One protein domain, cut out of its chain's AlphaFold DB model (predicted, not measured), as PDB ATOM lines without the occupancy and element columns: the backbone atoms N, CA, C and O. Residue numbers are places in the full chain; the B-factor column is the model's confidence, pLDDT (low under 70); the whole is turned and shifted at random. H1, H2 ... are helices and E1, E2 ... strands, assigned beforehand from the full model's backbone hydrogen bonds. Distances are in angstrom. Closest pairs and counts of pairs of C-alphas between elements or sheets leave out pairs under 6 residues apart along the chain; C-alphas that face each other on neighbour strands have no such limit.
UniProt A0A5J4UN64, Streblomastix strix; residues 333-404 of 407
ATOM      1  N   ASP A 333     114.139 115.152 142.363       49.16
ATOM      2  CA  ASP A 333     114.954 115.541 143.518       49.16
ATOM      3  C   ASP A 333     114.693 116.986 143.986       49.16
ATOM      4  O   ASP A 333     114.961 117.330 145.133       49.16
ATOM      5  N   GLU A 334     114.115 117.840 143.130       50.38
ATOM      6  CA  GLU A 334     113.687 119.202 143.485       50.38
ATOM      7  C   GLU A 334     112.239 119.267 144.017       50.38
ATOM      8  O   GLU A 334     111.814 120.292 144.566       50.38
ATOM      9  N   ARG A 335     111.449 118.197 143.840       55.97
ATOM     10  CA  ARG A 335     110.043 118.145 144.264       55.97
ATOM     11  C   ARG A 335     109.942 117.700 145.710       55.97
ATOM     12  O   ARG A 335     110.255 116.566 146.054       55.97
ATOM     13  N   VAL A 336     109.395 118.569 146.546       60.84
ATOM     14  CA  VAL A 336     109.111 118.217 147.936       60.84
ATOM     15  C   VAL A 336     107.723 117.598 148.019       60.84
ATOM     16  O   VAL A 336     106.789 118.128 147.410       60.84
ATOM     17  N   PRO A 337     107.560 116.464 148.722       69.06
ATOM     18  CA  PRO A 337     106.278 115.783 148.798       69.06
ATOM     19  C   PRO A 337     105.253 116.715 149.448       69.06
ATOM     20  O   PRO A 337     105.365 117.086 150.614       69.06
ATOM     21  N   HIS A 338     104.261 117.145 148.676       78.44
ATOM     22  CA  HIS A 338     103.081 117.825 149.196       78.44
ATOM     23  C   HIS A 338     101.931 116.831 149.238       78.44
ATOM     24  O   HIS A 338     101.727 116.059 148.300       78.44
ATOM     25  N   ILE A 339     101.157 116.875 150.315       82.69
ATOM     26  CA  ILE A 339      99.901 116.143 150.418       82.69
ATOM     27  C   ILE A 339      98.787 117.129 150.099       82.69
ATOM     28  O   ILE A 339      98.669 118.169 150.742       82.69
ATOM     29  N   VAL A 340      97.957 116.802 149.112       86.19
ATOM     30  CA  VAL A 340      96.741 117.562 148.808       86.19
ATOM     31  C   VAL A 340      95.542 116.731 149.242       86.19
ATOM     32  O   VAL A 340      95.342 115.616 148.765       86.19
ATOM     33  N   SER A 341      94.743 117.279 150.151       85.62
ATOM     34  CA  SER A 341      93.509 116.681 150.646       85.62
ATOM     35  C   SER A 341      92.314 117.456 150.111       85.62
ATOM     36  O   SER A 341      92.183 118.651 150.366       85.62
ATOM     37  N   ILE A 342      91.448 116.785 149.348       87.94
ATOM     38  CA  ILE A 342      90.269 117.398 148.729       87.94
ATOM     39  C   ILE A 342      89.009 116.808 149.358       87.94
ATOM     40  O   ILE A 342      88.714 115.621 149.205       87.94
ATOM     41  N   GLY A 343      88.228 117.642 150.036       77.31
ATOM     42  CA  GLY A 343      86.994 117.219 150.685       77.31
ATOM     43  C   GLY A 343      86.257 118.384 151.324       77.31
ATOM     44  O   GLY A 343      86.868 119.299 151.854       77.31
ATOM     45  N   GLN A 344      84.925 118.365 151.275       80.88
ATOM     46  CA  GLN A 344      84.120 119.371 151.971       80.88
ATOM     47  C   GLN A 344      84.391 119.314 153.482       80.88
ATOM     48  O   GLN A 344      84.352 118.222 154.057       80.88
ATOM     49  N   PHE A 345      84.606 120.466 154.125       82.56
ATOM     50  CA  PHE A 345      84.894 120.552 155.558       82.56
ATOM     51  C   PHE A 345      83.664 120.147 156.375       82.56
ATOM     52  O   PHE A 345      82.705 120.911 156.501       82.56
ATOM     53  N   ARG A 346      83.676 118.914 156.896       80.31
ATOM     54  CA  ARG A 346      82.590 118.335 157.694       80.31
ATOM     55  C   ARG A 346      83.114 117.420 158.809       80.31
ATOM     56  O   ARG A 346      84.103 116.725 158.556       80.31
ATOM     57  N   PRO A 347      82.439 117.338 159.973       79.38
ATOM     58  CA  PRO A 347      82.860 116.494 161.095       79.38
ATOM     59  C   PRO A 347      83.110 115.033 160.723       79.38
ATOM     60  O   PRO A 347      84.134 114.470 161.095       79.38
ATOM     61  N   GLU A 348      82.240 114.425 159.913       75.50
ATOM     62  CA  GLU A 348      82.356 113.013 159.535       75.50
ATOM     63  C   GLU A 348      83.566 112.693 158.643       75.50
ATOM     64  O   GLU A 348      83.872 111.523 158.416       75.50
ATOM     65  N   LYS A 349      84.215 113.717 158.077       80.19
ATOM     66  CA  LYS A 349      85.423 113.575 157.254       80.19
ATOM     67  C   LYS A 349      86.706 113.627 158.074       80.19
ATOM     68  O   LYS A 349      87.756 113.307 157.528       80.19
ATOM     69  N   ASP A 350      86.593 114.008 159.345       84.50
ATOM     70  CA  ASP A 350      87.649 113.933 160.349       84.50
ATOM     71  C   ASP A 350      88.996 114.493 159.863       84.50
ATOM     72  O   ASP A 350      90.038 113.840 159.847       84.50
ATOM     73  N   HIS A 351      88.953 115.740 159.401       91.31
ATOM     74  CA  HIS A 351      90.123 116.471 158.926       91.31
ATOM     75  C   HIS A 351      91.188 116.635 160.022       91.31
ATOM     76  O   HIS A 351      92.370 116.715 159.703       91.31
ATOM     77  N   GLN A 352      90.793 116.621 161.301       89.12
ATOM     78  CA  GLN A 352      91.710 116.683 162.440       89.12
ATOM     79  C   GLN A 352      92.675 115.488 162.461       89.12
ATOM     80  O   GLN A 352      93.873 115.703 162.622       89.12
ATOM     81  N   LYS A 353      92.219 114.266 162.142       90.56
ATOM     82  CA  LYS A 353      93.122 113.108 161.984       90.56
ATOM     83  C   LYS A 353      94.186 113.289 160.909       90.56
ATOM     84  O   LYS A 353      95.256 112.699 161.001       90.56
ATOM     85  N   GLN A 354      93.917 114.081 159.872       90.50
ATOM     86  CA  GLN A 354      94.928 114.370 158.850       90.50
ATOM     87  C   GLN A 354      96.015 115.292 159.409       90.50
ATOM     88  O   GLN A 354      97.190 115.095 159.113       90.50
ATOM     89  N   VAL A 355      95.630 116.252 160.257       90.75
ATOM     90  CA  VAL A 355      96.570 117.107 160.993       90.75
ATOM     91  C   VAL A 355      97.402 116.270 161.970       90.75
ATOM     92  O   VAL A 355      98.623 116.396 161.978       90.75
ATOM     93  N   GLU A 356      96.779 115.358 162.721       90.12
ATOM     94  CA  GLU A 356      97.469 114.410 163.617       90.12
ATOM     95  C   GLU A 356      98.447 113.506 162.855       90.12
ATOM     96  O   GLU A 356      99.599 113.339 163.250       90.12
ATOM     97  N   ALA A 357      98.029 112.955 161.712       90.12
ATOM     98  CA  ALA A 357      98.897 112.136 160.874       90.12
ATOM     99  C   ALA A 357     100.118 112.927 160.375       90.12
ATOM    100  O   ALA A 357     101.229 112.397 160.360       90.12
ATOM    101  N   VAL A 358      99.931 114.200 160.010       88.44
ATOM    102  CA  VAL A 358     101.035 115.093 159.631       88.44
ATOM    103  C   VAL A 358     101.931 115.423 160.818       88.44
ATOM    104  O   VAL A 358     103.147 115.428 160.660       88.44
ATOM    105  N   GLN A 359     101.379 115.645 162.008       89.56
ATOM    106  CA  GLN A 359     102.177 115.834 163.219       89.56
ATOM    107  C   GLN A 359     103.083 114.618 163.466       89.56
ATOM    108  O   GLN A 359     104.291 114.783 163.638       89.56
ATOM    109  N   ILE A 360     102.526 113.404 163.418       89.56
ATOM    110  CA  ILE A 360     103.285 112.156 163.584       89.56
ATOM    111  C   ILE A 360     104.351 112.018 162.491       89.56
ATOM    112  O   ILE A 360     105.487 111.643 162.782       89.56
ATOM    113  N   LEU A 361     104.014 112.345 161.238       87.00
ATOM    114  CA  LEU A 361     104.962 112.338 160.125       87.00
ATOM    115  C   LEU A 361     106.139 113.280 160.401       87.00
ATOM    116  O   LEU A 361     107.284 112.856 160.316       87.00
ATOM    117  N   LEU A 362     105.868 114.524 160.794       86.12
ATOM    118  CA  LEU A 362     106.889 115.533 161.086       86.12
ATOM    119  C   LEU A 362     107.705 115.222 162.354       86.12
ATOM    120  O   LEU A 362     108.811 115.736 162.511       86.12
ATOM    121  N   GLN A 363     107.175 114.420 163.282       86.06
ATOM    122  CA  GLN A 363     107.932 113.904 164.428       86.06
ATOM    123  C   GLN A 363     108.888 112.782 164.020       86.06
ATOM    124  O   GLN A 363     110.031 112.772 164.464       86.06
ATOM    125  N   LYS A 364     108.423 111.848 163.181       88.06
ATOM    126  CA  LYS A 364     109.229 110.719 162.692       88.06
ATOM    127  C   LYS A 364     110.258 111.125 161.643       88.06
ATOM    128  O   LYS A 364     111.295 110.482 161.551       88.06
ATOM    129  N   HIS A 365     109.958 112.179 160.892       84.44
ATOM    130  CA  HIS A 365     110.775 112.703 159.807       84.44
ATOM    131  C   HIS A 365     111.061 114.200 160.013       84.44
ATOM    132  O   HIS A 365     110.465 115.046 159.331       84.44
ATOM    133  N   PRO A 366     111.928 114.568 160.979       83.56
ATOM    134  CA  PRO A 366     112.292 115.962 161.230       83.56
ATOM    135  C   PRO A 366     112.889 116.665 160.005       83.56
ATOM    136  O   PRO A 366     112.720 117.872 159.866       83.56
ATOM    137  N   GLU A 367     113.514 115.922 159.086       77.12
ATOM    138  CA  GLU A 367     114.063 116.425 157.824       77.12
ATOM    139  C   GLU A 367     113.008 117.106 156.939       77.12
ATOM    140  O   GLU A 367     113.333 118.008 156.174       77.12
ATOM    141  N   LEU A 368     111.728 116.740 157.084       77.56
ATOM    142  CA  LEU A 368     110.618 117.372 156.361       77.56
ATOM    143  C   LEU A 368     110.264 118.766 156.905       77.56
ATOM    144  O   LEU A 368     109.529 119.509 156.246       77.56
ATOM    145  N   LYS A 369     110.765 119.123 158.098       73.75
ATOM    146  CA  LYS A 369     110.646 120.470 158.672       73.75
ATOM    147  C   LYS A 369     111.718 121.426 158.144       73.75
ATOM    148  O   LYS A 369     111.517 122.636 158.245       73.75
ATOM    149  N   GLU A 370     112.840 120.917 157.630       65.88
ATOM    150  CA  GLU A 370     113.984 121.740 157.232       65.88
ATOM    151  C   GLU A 370     113.764 122.428 155.879       65.88
ATOM    152  O   GLU A 370     113.391 121.819 154.876       65.88
ATOM    153  N   ASP A 371     114.036 123.731 155.849       60.78
ATOM    154  CA  ASP A 371     113.857 124.596 154.686       60.78
ATOM    155  C   ASP A 371     115.146 124.645 153.859       60.78
ATOM    156  O   ASP A 371     115.879 125.632 153.873       60.78
ATOM    157  N   LYS A 372     115.483 123.547 153.171       55.09
ATOM    158  CA  LYS A 372     116.741 123.512 152.409       55.09
ATOM    159  C   LYS A 372     116.708 124.352 151.131       55.09
ATOM    160  O   LYS A 372     117.781 124.664 150.646       55.09
ATOM    161  N   ASN A 373     115.533 124.729 150.599       53.06
ATOM    162  CA  ASN A 373     115.402 125.427 149.303       53.06
ATOM    163  C   ASN A 373     114.021 126.108 149.052       53.06
ATOM    164  O   ASN A 373     113.548 126.116 147.918       53.06
ATOM    165  N   LYS A 374     113.316 126.656 150.061       55.19
ATOM    166  CA  LYS A 374     111.917 127.178 149.975       55.19
ATOM    167  C   LYS A 374     110.822 126.129 149.741       55.19
ATOM    168  O   LYS A 374     109.628 126.448 149.813       55.19
ATOM    169  N   ASN A 375     111.187 124.875 149.505       57.62
ATOM    170  CA  ASN A 375     110.246 123.778 149.349       57.62
ATOM    171  C   ASN A 375     110.094 123.038 150.689       57.62
ATOM    172  O   ASN A 375     110.696 122.002 150.917       57.62
ATOM    173  N   ARG A 376     109.294 123.578 151.612       70.62
ATOM    174  CA  ARG A 376     108.890 122.862 152.840       70.62
ATOM    175  C   ARG A 376     107.799 121.836 152.542       70.62
ATOM    176  O   ARG A 376     106.973 122.093 151.666       70.62
ATOM    177  N   PHE A 377     107.736 120.722 153.274       78.25
ATOM    178  CA  PHE A 377     106.573 119.824 153.228       78.25
ATOM    179  C   PHE A 377     105.286 120.621 153.508       78.25
ATOM    180  O   PHE A 377     105.260 121.491 154.382       78.25
ATOM    181  N   LYS A 378     104.213 120.341 152.759       82.75
ATOM    182  CA  LYS A 378     102.913 121.008 152.917       82.75
ATOM    183  C   LYS A 378     101.788 119.987 152.884       82.75
ATOM    184  O   LYS A 378     101.736 119.152 151.982       82.75
ATOM    185  N   LEU A 379     100.857 120.128 153.823       85.75
ATOM    186  CA  LEU A 379      99.508 119.593 153.702       85.75
ATOM    187  C   LEU A 379      98.596 120.726 153.226       85.75
ATOM    188  O   LEU A 379      98.391 121.702 153.942       85.75
ATOM    189  N   VAL A 380      98.051 120.595 152.021       87.12
ATOM    190  CA  VAL A 380      97.082 121.535 151.453       87.12
ATOM    191  C   VAL A 380      95.696 120.914 151.563       87.12
ATOM    192  O   VAL A 380      95.434 119.873 150.963       87.12
ATOM    193  N   MET A 381      94.804 121.538 152.330       86.62
ATOM    194  CA  MET A 381      93.428 121.069 152.523       86.62
ATOM    195  C   MET A 381      92.464 121.967 151.742       86.62
ATOM    196  O   MET A 381      92.354 123.157 152.025       86.62
ATOM    197  N   CYS A 382      91.764 121.403 150.756       86.56
ATOM    198  CA  CYS A 382      90.859 122.123 149.861       86.56
ATOM    199  C   CYS A 382      89.427 121.591 149.978       86.56
ATOM    200  O   CYS A 382      89.172 120.400 149.788       86.56
ATOM    201  N   GLY A 383      88.467 122.483 150.210       82.88
ATOM    202  CA  GLY A 383      87.079 122.086 150.401       82.88
ATOM    203  C   GLY A 383      86.115 123.250 150.526       82.88
ATOM    204  O   GLY A 383      86.482 124.326 150.982       82.88
ATOM    205  N   GLY A 384      84.856 123.015 150.158       76.94
ATOM    206  CA  GLY A 384      83.772 123.934 150.501       76.94
ATOM    207  C   GLY A 384      83.449 123.876 151.996       76.94
ATOM    208  O   GLY A 384      83.569 122.819 152.623       76.94
ATOM    209  N   ILE A 385      82.996 124.994 152.552       78.94
ATOM    210  CA  ILE A 385      82.469 125.085 153.919       78.94
ATOM    211  C   ILE A 385      80.940 124.991 153.828       78.94
ATOM    212  O   ILE A 385      80.321 125.609 152.963       78.94
ATOM    213  N   VAL A 386      80.318 124.150 154.656       68.50
ATOM    214  CA  VAL A 386      78.845 124.058 154.737       68.50
ATOM    215  C   VAL A 386      78.321 125.225 155.580       68.50
ATOM    216  O   VAL A 386      79.037 125.720 156.442       68.50
ATOM    217  N   LYS A 387      77.064 125.645 155.399       65.12
ATOM    218  CA  LYS A 387      76.415 126.638 156.273       65.12
ATOM    219  C   LYS A 387      76.515 126.207 157.750       65.12
ATOM    220  O   LYS A 387      76.038 125.127 158.092       65.12
ATOM    221  N   GLY A 388      77.150 127.028 158.592       65.50
ATOM    222  CA  GLY A 388      77.437 126.718 160.004       65.50
ATOM    223  C   GLY A 388      78.691 125.859 160.242       65.50
ATOM    224  O   GLY A 388      78.958 125.456 161.371       65.50
ATOM    225  N   GLY A 389      79.469 125.570 159.195       69.25
ATOM    226  CA  GLY A 389      80.714 124.799 159.258       69.25
ATOM    227  C   GLY A 389      81.918 125.579 159.795       69.25
ATOM    228  O   GLY A 389      82.984 124.988 159.958       69.25
ATOM    229  N   ASP A 390      81.760 126.870 160.098       83.81
ATOM    230  CA  ASP A 390      82.832 127.740 160.597       83.81
ATOM    231  C   ASP A 390      83.408 127.235 161.923       83.81
ATOM    232  O   ASP A 390      84.623 127.203 162.104       83.81
ATOM    233  N   ALA A 391      82.549 126.733 162.817       83.69
ATOM    234  CA  ALA A 391      82.976 126.136 164.081       83.69
ATOM    235  C   ALA A 391      83.891 124.918 163.866       83.69
ATOM    236  O   ALA A 391      84.881 124.747 164.576       83.69
ATOM    237  N   TYR A 392      83.598 124.098 162.855       86.81
ATOM    238  CA  TYR A 392      84.416 122.932 162.522       86.81
ATOM    239  C   TYR A 392      85.732 123.329 161.845       86.81
ATOM    240  O   TYR A 392      86.780 122.756 162.133       86.81
ATOM    241  N   LEU A 393      85.722 124.347 160.981       87.94
ATOM    242  CA  LEU A 393      86.967 124.877 160.425       87.94
ATOM    243  C   LEU A 393      87.868 125.450 161.530       87.94
ATOM    244  O   LEU A 393      89.074 125.206 161.533       87.94
ATOM    245  N   ASN A 394      87.281 126.163 162.492       88.75
ATOM    246  CA  ASN A 394      88.001 126.696 163.645       88.75
ATOM    247  C   ASN A 394      88.556 125.580 164.539       88.75
ATOM    248  O   ASN A 394      89.682 125.702 165.011       88.75
ATOM    249  N   SER A 395      87.841 124.461 164.707       88.94
ATOM    250  CA  SER A 395      88.359 123.313 165.461       88.94
ATOM    251  C   SER A 395      89.553 122.643 164.774       88.94
ATOM    252  O   SER A 395      90.411 122.081 165.451       88.94
ATOM    253  N   ILE A 396      89.639 122.690 163.440       89.56
ATOM    254  CA  ILE A 396      90.823 122.232 162.696       89.56
ATOM    255  C   ILE A 396      91.984 123.211 162.904       89.56
ATOM    256  O   ILE A 396      93.085 122.771 163.217       89.56
ATOM    257  N   LYS A 397      91.745 124.525 162.783       89.50
ATOM    258  CA  LYS A 397      92.775 125.558 163.006       89.50
ATOM    259  C   LYS A 397      93.362 125.496 164.417       89.50
ATOM    260  O   LYS A 397      94.577 125.443 164.554       89.50
ATOM    261  N   ALA A 398      92.512 125.384 165.438       89.25
ATOM    262  CA  ALA A 398      92.946 125.217 166.824       89.25
ATOM    263  C   ALA A 398      93.814 123.960 167.007       89.25
ATOM    264  O   ALA A 398      94.808 123.992 167.722       89.25
ATOM    265  N   LYS A 399      93.488 122.863 166.308       88.00
ATOM    266  CA  LYS A 399      94.286 121.629 166.342       88.00
ATOM    267  C   LYS A 399      95.656 121.794 165.675       88.00
ATOM    268  O   LYS A 399      96.638 121.213 166.124       88.00
ATOM    269  N   ILE A 400      95.730 122.586 164.606       88.75
ATOM    270  CA  ILE A 400      96.991 122.928 163.936       88.75
ATOM    271  C   ILE A 400      97.883 123.767 164.869       88.75
ATOM    272  O   ILE A 400      99.079 123.488 164.974       88.75
ATOM    273  N   GLU A 401      97.294 124.735 165.579       88.19
ATOM    274  CA  GLU A 401      97.979 125.556 166.586       88.19
ATOM    275  C   GLU A 401      98.459 124.726 167.787       88.19
ATOM    276  O   GLU A 401      99.621 124.845 168.169       88.19
ATOM    277  N   GLU A 402      97.618 123.829 168.321       87.94
ATOM    278  CA  GLU A 402      97.968 122.893 169.408       87.94
ATOM    279  C   GLU A 402      99.221 122.071 169.070       87.94
ATOM    280  O   GLU A 402     100.087 121.857 169.917       87.94
ATOM    281  N   TYR A 403      99.350 121.643 167.812       85.19
ATOM    282  CA  TYR A 403     100.495 120.865 167.345       85.19
ATOM    283  C   TYR A 403     101.690 121.697 166.872       85.19
ATOM    284  O   TYR A 403     102.686 121.123 166.421       85.19
ATOM    285  N   GLY A 404     101.622 123.027 166.967       78.44
ATOM    286  CA  GLY A 404     102.704 123.921 166.550       78.44
ATOM    287  C   GLY A 404     103.043 123.811 165.060       78.44
ATOM    288  O   GLY A 404     104.178 124.071 164.655       78.44
TER     289      GLY A 404
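What this domain is: This is residues 333 to 404 of the 407 residues of a protein of Streblomastix strix (UniProt A0A5J4UN64). Two parallel strands, E1 and E2, lie side by side as a narrow ribbon, with the longer helix H1 over one face of it, and a second long helix, H3, packs on the first part of H1, running the same way, nearly parallel to it and shifted lengthwise, and is apart from E1. Residues 351 to 358 of H1 come nearest the ribbon, and the tiny H2 lies just past the far end of H1. The printed part has 72 residues, in the order E1, H1, H2, E2, H3; its class is mixed, helices and strands. It is elongated, spanning 41 by 22 by 17 A, and only just loose, close to compact, with a radius of gyration of the C-alphas of 13.6 A.

How they stand to each other: E1, residues 338 to 342, and E2, residues 378 to 382, are parallel neighbours at 14 degrees; N 339 and O 378 are 2.9 A apart and N 380 and O 339 are 2.8 A apart, within hydrogen-bond range. Between them come H1, residues 351 to 364, and H2, residues 366 to 369, a strand-helix-strand unit, two parallel neighbour strands joined through helices, with a right-handed crossover. The closest C-alphas of H1 and E2, Val 358 and Leu 379, are 7.6 A apart. H1 and H2 are close but not clearly touching, closest at the C-alphas of Leu 362 and Leu 368, 6.3 A. Residues 351 to 355 of H1 touch residues 396 to 400 of H3, which is residues 390 to 402; the closest C-alphas, Gln 352 and Ile 396, are 5.6 A apart. H1 and H3 run the same way at a shallow tilt of 13 degrees. H2 and H3 are apart. In H1 and H3 every O i to N i+4 pair is within hydrogen-bond range; H2 is too short for one.

Where its parts are: E1 begins at C-alpha 338 (103.081, 117.825, 149.196) and measures 12.8 A; E2 measures 12.5 A. H1 is 20.3 A long, H2 5.4 A and H3 18.2 A, ending at C-alpha 402 (97.968, 122.893, 169.408).

The domain as a whole: The C-alphas farthest apart, Asp 333 and Gly 388, are 42.5 A apart. The printed part has no cut; no link is long, and H1 to H2 is tight. The model's pLDDT is under 70 at residues 333 to 337, 370 to 375 and 386 to 389.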